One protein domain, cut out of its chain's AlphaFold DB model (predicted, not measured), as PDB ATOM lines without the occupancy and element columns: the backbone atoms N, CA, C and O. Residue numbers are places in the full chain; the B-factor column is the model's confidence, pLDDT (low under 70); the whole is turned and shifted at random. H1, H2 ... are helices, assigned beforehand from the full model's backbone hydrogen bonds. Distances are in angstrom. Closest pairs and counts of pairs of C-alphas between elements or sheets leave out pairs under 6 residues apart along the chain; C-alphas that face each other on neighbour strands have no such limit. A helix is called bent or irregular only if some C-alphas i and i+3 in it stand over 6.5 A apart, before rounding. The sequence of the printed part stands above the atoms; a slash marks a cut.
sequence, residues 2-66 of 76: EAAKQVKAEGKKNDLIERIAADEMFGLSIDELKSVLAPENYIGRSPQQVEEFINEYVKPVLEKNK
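Overview. This is residues 2 to 66 of the 76 residues of the protein "Adenylosuccinate lyase" of Hungateiclostridium straminisolvens JCM 21531 (UniProt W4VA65). Look for a loose L of helices: H1, H2 and H3 follow one another through a small body at one end, and from it a long arm, residues 38 to 66 with H4 and H5, sticks out free. The arm makes most of the length. The printed part has 65 residues with five named helices, H1 to H5 in order along the chain, and no named strand; the class is all helix. The whole is extended, with a radius of gyration of the C-alphas of 20.8 A, and spans 61 by 29 by 13 A.

Along the chain. Find C-alpha 2 at (146.391, 151.825, 191.740), where H1, residues 2 to 8, begins; it is 9.9 A long. H2 is residues 16 to 21, 8.7 A, and H3 residues 30 to 36, 10.2 A. H4, residues 39 to 42, measures 5.5 A. H5, residues 46 to 64, runs 26.2 A from C-alpha 46 at (167.925, 127.905, 195.249) to C-alpha 64 at (174.090, 106.457, 208.935). It has a kink of 26 degrees near residue 53 and is only just irregular: C-alphas 56 and 59 are 6.6 A apart.

Arrangement. H1 and H2 are close but not clearly touching; their closest C-alphas, of Ala 3 and Leu 16, are 5.5 A apart. Their tilt is shallow, 28 degrees, opposite ways. H2 and H3 touch, closest at the C-alphas of Ala 21 and Ile 30, 5.3 A, at a steep tilt of 66 degrees, opposite ways. H3 and H4 meet only through their link. H5 is apart from the other four helices. Every O i to N i+4 pair is within hydrogen-bond range in H1, H2 and H3, and 12 of 15 in H5; H4 is too short for such a pair.

Size, cuts and confidence. The C-alphas farthest apart, of Glu 24 and Lys 66, stand 62.9 A from each other. The printed part has no cut and no long link. Mean pLDDT of the printed part is 94.4, and no printed residue is under 70.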
ATOM      1  N   GLU A   2     147.664 152.313 192.310       87.88
ATOM      2  CA  GLU A   2     146.391 151.825 191.740       87.88
ATOM      3  C   GLU A   2     146.324 150.310 191.491       87.88
ATOM      4  O   GLU A   2     145.339 149.685 191.872       87.88
ATOM      5  N   ALA A   3     147.377 149.682 190.959       90.12
ATOM      6  CA  ALA A   3     147.389 148.227 190.750       90.12
ATOM      7  C   ALA A   3     147.213 147.443 192.068       90.12
ATOM      8  O   ALA A   3     146.462 146.475 192.156       90.12
ATOM      9  N   ALA A   4     147.840 147.920 193.152       90.56
ATOM     10  CA  ALA A   4     147.669 147.333 194.479       90.56
ATOM     11  C   ALA A   4     146.238 147.507 195.015       90.56
ATOM     12  O   ALA A   4     145.747 146.628 195.721       90.56
ATOM     13  N   LYS A   5     145.562 148.613 194.678       94.00
ATOM     14  CA  LYS A   5     144.156 148.848 195.025       94.00
ATOM     15  C   LYS A   5     143.224 147.899 194.264       94.00
ATOM     16  O   LYS A   5     142.345 147.323 194.898       94.00
ATOM     17  N   GLN A   6     143.456 147.666 192.966       94.19
ATOM     18  CA  GLN A   6     142.689 146.690 192.171       94.19
ATOM     19  C   GLN A   6     142.701 145.298 192.819       94.19
ATOM     20  O   GLN A   6     141.657 144.668 192.965       94.19
ATOM     21  N   VAL A   7     143.862 144.850 193.302       94.19
ATOM     22  CA  VAL A   7     143.975 143.557 193.990       94.19
ATOM     23  C   VAL A   7     143.340 143.601 195.380       94.19
ATOM     24  O   VAL A   7     142.485 142.783 195.704       94.19
ATOM     25  N   LYS A   8     143.759 144.551 196.222       93.69
ATOM     26  CA  LYS A   8     143.457 144.515 197.661       93.69
ATOM     27  C   LYS A   8     142.046 144.979 198.012       93.69
ATOM     28  O   LYS A   8     141.489 144.480 198.981       93.69
ATOM     29  N   ALA A   9     141.496 145.943 197.276       95.44
ATOM     30  CA  ALA A   9     140.172 146.498 197.552       95.44
ATOM     31  C   ALA A   9     139.084 145.878 196.668       95.44
ATOM     32  O   ALA A   9     137.950 145.733 197.112       95.44
ATOM     33  N   GLU A  10     139.423 145.518 195.428       93.81
ATOM     34  CA  GLU A  10     138.437 145.087 194.428       93.81
ATOM     35  C   GLU A  10     138.535 143.591 194.086       93.81
ATOM     36  O   GLU A  10     137.699 143.089 193.339       93.81
ATOM     37  N   GLY A  11     139.531 142.866 194.615       94.25
ATOM     38  CA  GLY A  11     139.720 141.433 194.356       94.25
ATOM     39  C   GLY A  11     140.053 141.103 192.896       94.25
ATOM     40  O   GLY A  11     139.869 139.970 192.456       94.25
ATOM     41  N   LYS A  12     140.504 142.095 192.123       95.06
ATOM     42  CA  LYS A  12     140.835 141.952 190.703       95.06
ATOM     43  C   LYS A  12     142.282 141.501 190.509       95.06
ATOM     44  O   LYS A  12     143.081 141.443 191.442       95.06
ATOM     45  N   LYS A  13     142.629 141.185 189.260       94.25
ATOM     46  CA  LYS A  13     144.008 140.873 188.865       94.25
ATOM     47  C   LYS A  13     144.914 142.099 189.027       94.25
ATOM     48  O   LYS A  13     144.460 143.234 188.913       94.25
ATOM     49  N   ASN A  14     146.197 141.846 189.277       94.00
ATOM     50  CA  ASN A  14     147.224 142.882 189.256       94.00
ATOM     51  C   ASN A  14     147.492 143.287 187.801       94.00
ATOM     52  O   ASN A  14     147.843 142.423 187.006       94.00
ATOM     53  N   ASP A  15     147.317 144.570 187.487       94.25
ATOM     54  CA  ASP A  15     147.422 145.142 186.140       94.25
ATOM     55  C   ASP A  15     148.674 146.031 185.956       94.25
ATOM     56  O   ASP A  15     148.723 146.901 185.085       94.25
ATOM     57  N   LEU A  16     149.685 145.882 186.824       93.56
ATOM     58  CA  LEU A  16     150.877 146.735 186.813       93.56
ATOM     59  C   LEU A  16     151.670 146.626 185.504       93.56
ATOM     60  O   LEU A  16     152.160 147.637 185.009       93.56
ATOM     61  N   ILE A  17     151.808 145.421 184.954       93.00
ATOM     62  CA  ILE A  17     152.627 145.188 183.758       93.00
ATOM     63  C   ILE A  17     151.955 145.789 182.525       93.00
ATOM     64  O   ILE A  17     152.618 146.417 181.707       93.00
ATOM     65  N   GLU A  18     150.634 145.676 182.438       92.94
ATOM     66  CA  GLU A  18     149.817 146.288 181.399       92.94
ATOM     67  C   GLU A  18     149.919 147.816 181.443       92.94
ATOM     68  O   GLU A  18     150.031 148.454 180.401       92.94
ATOM     69  N   ARG A  19     149.939 148.406 182.646       92.94
ATOM     70  CA  ARG A  19     150.131 149.854 182.818       92.94
ATOM     71  C   ARG A  19     151.519 150.313 182.374       92.94
ATOM     72  O   ARG A  19     151.608 151.348 181.732       92.94
ATOM     73  N   ILE A  20     152.571 149.558 182.701       92.88
ATOM     74  CA  ILE A  20     153.948 149.886 182.294       92.88
ATOM     75  C   ILE A  20     154.098 149.775 180.772       92.88
ATOM     76  O   ILE A  20     154.665 150.667 180.157       92.88
ATOM     77  N   ALA A  21     153.548 148.724 180.155       93.00
ATOM     78  CA  ALA A  21     153.598 148.538 178.702       93.00
ATOM     79  C   ALA A  21     152.802 149.603 177.924       93.00
ATOM     80  O   ALA A  21     153.108 149.883 176.769       93.00
ATOM     81  N   ALA A  22     151.757 150.169 178.536       92.88
ATOM     82  CA  ALA A  22     150.936 151.220 177.937       92.88
ATOM     83  C   ALA A  22     151.517 152.635 178.113       92.88
ATOM     84  O   ALA A  22     150.986 153.579 177.529       92.88
ATOM     85  N   ASP A  23     152.562 152.799 178.926       94.38
ATOM     86  CA  ASP A  23     153.172 154.093 179.221       94.38
ATOM     87  C   ASP A  23     154.439 154.296 178.373       94.38
ATOM     88  O   ASP A  23     155.465 153.633 178.553       94.38
ATOM     89  N   GLU A  24     154.359 155.251 177.439       92.75
ATOM     90  CA  GLU A  24     155.434 155.595 176.501       92.75
ATOM     91  C   GLU A  24     156.747 155.981 177.199       92.75
ATOM     92  O   GLU A  24     157.815 155.817 176.610       92.75
ATOM     93  N   MET A  25     156.700 156.441 178.457       95.75
ATOM     94  CA  MET A  25     157.891 156.792 179.236       95.75
ATOM     95  C   MET A  25     158.845 155.607 179.418       95.75
ATOM     96  O   MET A  25     160.059 155.804 179.501       95.75
ATOM     97  N   PHE A  26     158.313 154.385 179.499       92.06
ATOM     98  CA  PHE A  26     159.121 153.181 179.690       92.06
ATOM     99  C   PHE A  26     159.657 152.632 178.372       92.06
ATOM    100  O   PHE A  26     160.721 152.021 178.374       92.06
ATOM    101  N   GLY A  27     158.947 152.852 177.259       91.81
ATOM    102  CA  GLY A  27     159.388 152.422 175.931       91.81
ATOM    103  C   GLY A  27     159.610 150.910 175.797       91.81
ATOM    104  O   GLY A  27     160.438 150.497 174.992       91.81
ATOM    105  N   LEU A  28     158.910 150.094 176.597       90.62
ATOM    106  CA  LEU A  28     159.027 148.633 176.621       90.62
ATOM    107  C   LEU A  28     157.722 147.981 176.167       90.62
ATOM    108  O   LEU A  28     156.636 148.356 176.609       90.62
ATOM    109  N   SER A  29     157.829 146.951 175.333       91.44
ATOM    110  CA  SER A  29     156.690 146.121 174.949       91.44
ATOM    111  C   SER A  29     156.291 145.138 176.057       91.44
ATOM    112  O   SER A  29     157.084 144.758 176.925       91.44
ATOM    113  N   ILE A  30     155.044 144.660 176.002       91.00
ATOM    114  CA  ILE A  30     154.553 143.636 176.936       91.00
ATOM    115  C   ILE A  30     155.347 142.323 176.831       91.00
ATOM    116  O   ILE A  30     155.495 141.616 177.827       91.00
ATOM    117  N   ASP A  31     155.866 141.994 175.648       92.00
ATOM    118  CA  ASP A  31     156.627 140.765 175.418       92.00
ATOM    119  C   ASP A  31     158.038 140.864 176.008       92.00
ATOM    120  O   ASP A  31     158.493 139.926 176.666       92.00
ATOM    121  N   GLU A  32     158.694 142.025 175.889       91.06
ATOM    122  CA  GLU A  32     159.966 142.301 176.571       91.06
ATOM    123  C   GLU A  32     159.803 142.222 178.091       91.06
ATOM    124  O   GLU A  32     160.577 141.530 178.757       91.06
ATOM    125  N   LEU A  33     158.751 142.840 178.641       91.62
ATOM    126  CA  LEU A  33     158.448 142.776 180.075       91.62
ATOM    127  C   LEU A  33     158.193 141.337 180.541       91.62
ATOM    128  O   LEU A  33     158.705 140.923 181.579       91.62
ATOM    129  N   LYS A  34     157.441 140.540 179.777       90.19
ATOM    130  CA  LYS A  34     157.206 139.127 180.112       90.19
ATOM    131  C   LYS A  34     158.487 138.300 180.074       90.19
ATOM    132  O   LYS A  34     158.661 137.446 180.938       90.19
ATOM    133  N   SER A  35     159.382 138.565 179.123       90.75
ATOM    134  CA  SER A  35     160.650 137.837 179.008       90.75
ATOM    135  C   SER A  35     161.545 138.024 180.240       90.75
ATOM    136  O   SER A  35     162.129 137.062 180.737       90.75
ATOM    137  N   VAL A  36     161.599 139.240 180.796       91.19
ATOM    138  CA  VAL A  36     162.426 139.535 181.977       91.19
ATOM    139  C   VAL A  36     161.776 139.084 183.281       91.19
ATOM    140  O   VAL A  36     162.481 138.879 184.265       91.19
ATOM    141  N   LEU A  37     160.454 138.907 183.305       93.12
ATOM    142  CA  LEU A  37     159.677 138.479 184.474       93.12
ATOM    143  C   LEU A  37     159.539 136.954 184.602       93.12
ATOM    144  O   LEU A  37     158.758 136.489 185.432       93.12
ATOM    145  N   ALA A  38     160.288 136.178 183.814       92.44
ATOM    146  CA  ALA A  38     160.336 134.727 183.955       92.44
ATOM    147  C   ALA A  38     160.752 134.351 185.402       92.44
ATOM    148  O   ALA A  38     161.840 134.752 185.833       92.44
ATOM    149  N   PRO A  39     159.904 133.651 186.188       95.00
ATOM    150  CA  PRO A  39     160.140 133.402 187.616       95.00
ATOM    151  C   PRO A  39     161.482 132.733 187.932       95.00
ATOM    152  O   PRO A  39     162.107 133.036 188.948       95.00
ATOM    153  N   GLU A  40     161.949 131.858 187.046       95.06
ATOM    154  CA  GLU A  40     163.231 131.160 187.122       95.06
ATOM    155  C   GLU A  40     164.440 132.105 187.196       95.06
ATOM    156  O   GLU A  40     165.460 131.754 187.786       95.06
ATOM    157  N   ASN A  41     164.318 133.335 186.693       94.69
ATOM    158  CA  ASN A  41     165.384 134.334 186.782       94.69
ATOM    159  C   ASN A  41     165.540 134.912 188.201       94.69
ATOM    160  O   ASN A  41     166.561 135.525 188.507       94.69
ATOM    161  N   TYR A  42     164.549 134.721 189.081       96.69
ATOM    162  CA  TYR A  42     164.477 135.358 190.404       96.69
ATOM    163  C   TYR A  42     164.664 134.387 191.573       96.69
ATOM    164  O   TYR A  42     164.562 134.792 192.729       96.69
ATOM    165  N   ILE A  43     164.961 133.113 191.300       97.50
ATOM    166  CA  ILE A  43     165.189 132.096 192.343       97.50
ATOM    167  C   ILE A  43     166.674 131.884 192.680       97.50
ATOM    168  O   ILE A  43     166.996 131.094 193.569       97.50
ATOM    169  N   GLY A  44     167.589 132.596 192.014       97.38
ATOM    170  CA  GLY A  44     169.028 132.533 192.286       97.38
ATOM    171  C   GLY A  44     169.580 131.103 192.242       97.38
ATOM    172  O   GLY A  44     169.260 130.336 191.339       97.38
ATOM    173  N   ARG A  45     170.399 130.735 193.237       98.06
ATOM    174  CA  ARG A  45     170.962 129.377 193.378       98.06
ATOM    175  C   ARG A  45     170.071 128.410 194.166       98.06
ATOM    176  O   ARG A  45     170.556 127.354 194.564       98.06
ATOM    177  N   SER A  46     168.803 128.745 194.417       98.44
ATOM    178  CA  SER A  46     167.925 127.905 195.249       98.44
ATOM    179  C   SER A  46     167.905 126.431 194.810       98.44
ATOM    180  O   SER A  46     168.050 125.573 195.679       98.44
ATOM    181  N   PRO A  47     167.810 126.094 193.504       98.38
ATOM    182  CA  PRO A  47     167.830 124.695 193.071       98.38
ATOM    183  C   PRO A  47     169.131 123.975 193.442       98.38
ATOM    184  O   PRO A  47     169.088 122.901 194.037       98.38
ATOM    185  N   GLN A  48     170.282 124.592 193.158       98.69
ATOM    186  CA  GLN A  48     171.595 124.002 193.434       98.69
ATOM    187  C   GLN A  48     171.846 123.888 194.937       98.69
ATOM    188  O   GLN A  48     172.357 122.878 195.397       98.69
ATOM    189  N   GLN A  49     171.441 124.890 195.721       98.69
ATOM    190  CA  GLN A  49     171.568 124.866 197.179       98.69
ATOM    191  C   GLN A  49     170.765 123.725 197.804       98.69
ATOM    192  O   GLN A  49     171.247 123.071 198.725       98.69
ATOM    193  N   VAL A  50     169.545 123.481 197.317       98.69
ATOM    194  CA  VAL A  50     168.710 122.373 197.799       98.69
ATOM    195  C   VAL A  50     169.315 121.030 197.401       98.69
ATOM    196  O   VAL A  50     169.378 120.126 198.230       98.69
ATOM    197  N   GLU A  51     169.797 120.901 196.166       98.75
ATOM    198  CA  GLU A  51     170.461 119.686 195.694       98.75
ATOM    199  C   GLU A  51     171.731 119.373 196.503       98.75
ATOM    200  O   GLU A  51     171.872 118.261 197.018       98.75
ATOM    201  N   GLU A  52     172.613 120.360 196.682       98.81
ATOM    202  CA  GLU A  52     173.825 120.269 197.508       98.81
ATOM    203  C   GLU A  52     173.465 119.886 198.951       98.81
ATOM    204  O   GLU A  52     174.008 118.926 199.496       98.81
ATOM    205  N   PHE A  53     172.487 120.562 199.561       98.69
ATOM    206  CA  PHE A  53     172.066 120.276 200.931       98.69
ATOM    207  C   PHE A  53     171.539 118.844 201.104       98.69
ATOM    208  O   PHE A  53     171.933 118.136 202.037       98.69
ATOM    209  N   ILE A  54     170.665 118.394 200.199       98.12
ATOM    210  CA  ILE A  54     170.107 117.040 200.248       98.12
ATOM    211  C   ILE A  54     171.222 116.001 200.103       98.12
ATOM    212  O   ILE A  54     171.256 115.029 200.859       98.12
ATOM    213  N   ASN A  55     172.136 116.199 199.154       98.38
ATOM    214  CA  ASN A  55     173.173 115.220 198.845       98.38
ATOM    215  C   ASN A  55     174.289 115.170 199.890       98.38
ATOM    216  O   ASN A  55     174.715 114.081 200.266       98.38
ATOM    217  N   GLU A  56     174.753 116.321 200.369       98.38
ATOM    218  CA  GLU A  56     175.939 116.402 201.226       98.38
ATOM    219  C   GLU A  56     175.617 116.334 202.722       98.38
ATOM    220  O   GLU A  56     176.475 115.944 203.512       98.38
ATOM    221  N   TYR A  57     174.393 116.685 203.130       97.69
ATOM    222  CA  TYR A  57     174.032 116.781 204.550       97.69
ATOM    223  C   TYR A  57     172.888 115.847 204.933       97.69
ATOM    224  O   TYR A  57     172.980 115.165 205.954       97.69
ATOM    225  N   VAL A  58     171.818 115.776 204.135       96.38
ATOM    226  CA  VAL A  58     170.638 114.967 204.488       96.38
ATOM    227  C   VAL A  58     170.893 113.478 204.256       96.38
ATOM    228  O   VAL A  58     170.762 112.685 205.191       96.38
ATOM    229  N   LYS A  59     171.297 113.087 203.040       95.12
ATOM    230  CA  LYS A  59     171.530 111.676 202.686       95.12
ATOM    231  C   LYS A  59     172.516 110.970 203.629       95.12
ATOM    232  O   LYS A  59     172.142 109.913 204.137       95.12
ATOM    233  N   PRO A  60     173.684 111.543 203.989       95.81
ATOM    234  CA  PRO A  60     174.620 110.868 204.894       95.81
ATOM    235  C   PRO A  60     174.039 110.595 206.285       95.81
ATOM    236  O   PRO A  60     174.358 109.588 206.917       95.81
ATOM    237  N   VAL A  61     173.169 111.481 206.781       95.62
ATOM    238  CA  VAL A  61     172.496 111.289 208.071       95.62
ATOM    239  C   VAL A  61     171.466 110.165 207.980       95.62
ATOM    240  O   VAL A  61     171.417 109.326 208.880       95.62
ATOM    241  N   LEU A  62     170.673 110.114 206.908       93.81
ATOM    242  CA  LEU A  62     169.694 109.043 206.699       93.81
ATOM    243  C   LEU A  62     170.378 107.675 206.555       93.81
ATOM    244  O   LEU A  62     169.997 106.727 207.242       93.81
ATOM    245  N   GLU A  63     171.443 107.600 205.753       92.75
ATOM    246  CA  GLU A  63     172.238 106.383 205.545       92.75
ATOM    247  C   GLU A  63     172.880 105.889 206.846       92.75
ATOM    248  O   GLU A  63     172.774 104.708 207.186       92.75
ATOM    249  N   LYS A  64     173.487 106.793 207.633       95.75
ATOM    250  CA  LYS A  64     174.090 106.457 208.935       95.75
ATOM    251  C   LYS A  64     173.085 105.820 209.896       95.75
ATOM    252  O   LYS A  64     173.463 104.964 210.695       95.75
ATOM    253  N   ASN A  65     171.827 106.251 209.838       95.00
ATOM    254  CA  ASN A  65     170.769 105.763 210.716       95.00
ATOM    255  C   ASN A  65     169.951 104.617 210.103       95.00
ATOM    256  O   ASN A  65     169.040 104.133 210.767       95.00
ATOM    257  N   LYS A  66     170.285 104.162 208.884       90.44
ATOM    258  CA  LYS A  66     169.564 103.104 208.156       90.44
ATOM    259  C   LYS A  66     168.052 103.353 208.127       90.44
ATOM    260  O   LYS A  66     167.268 102.442 208.371       90.44
TER     261      LYS A  66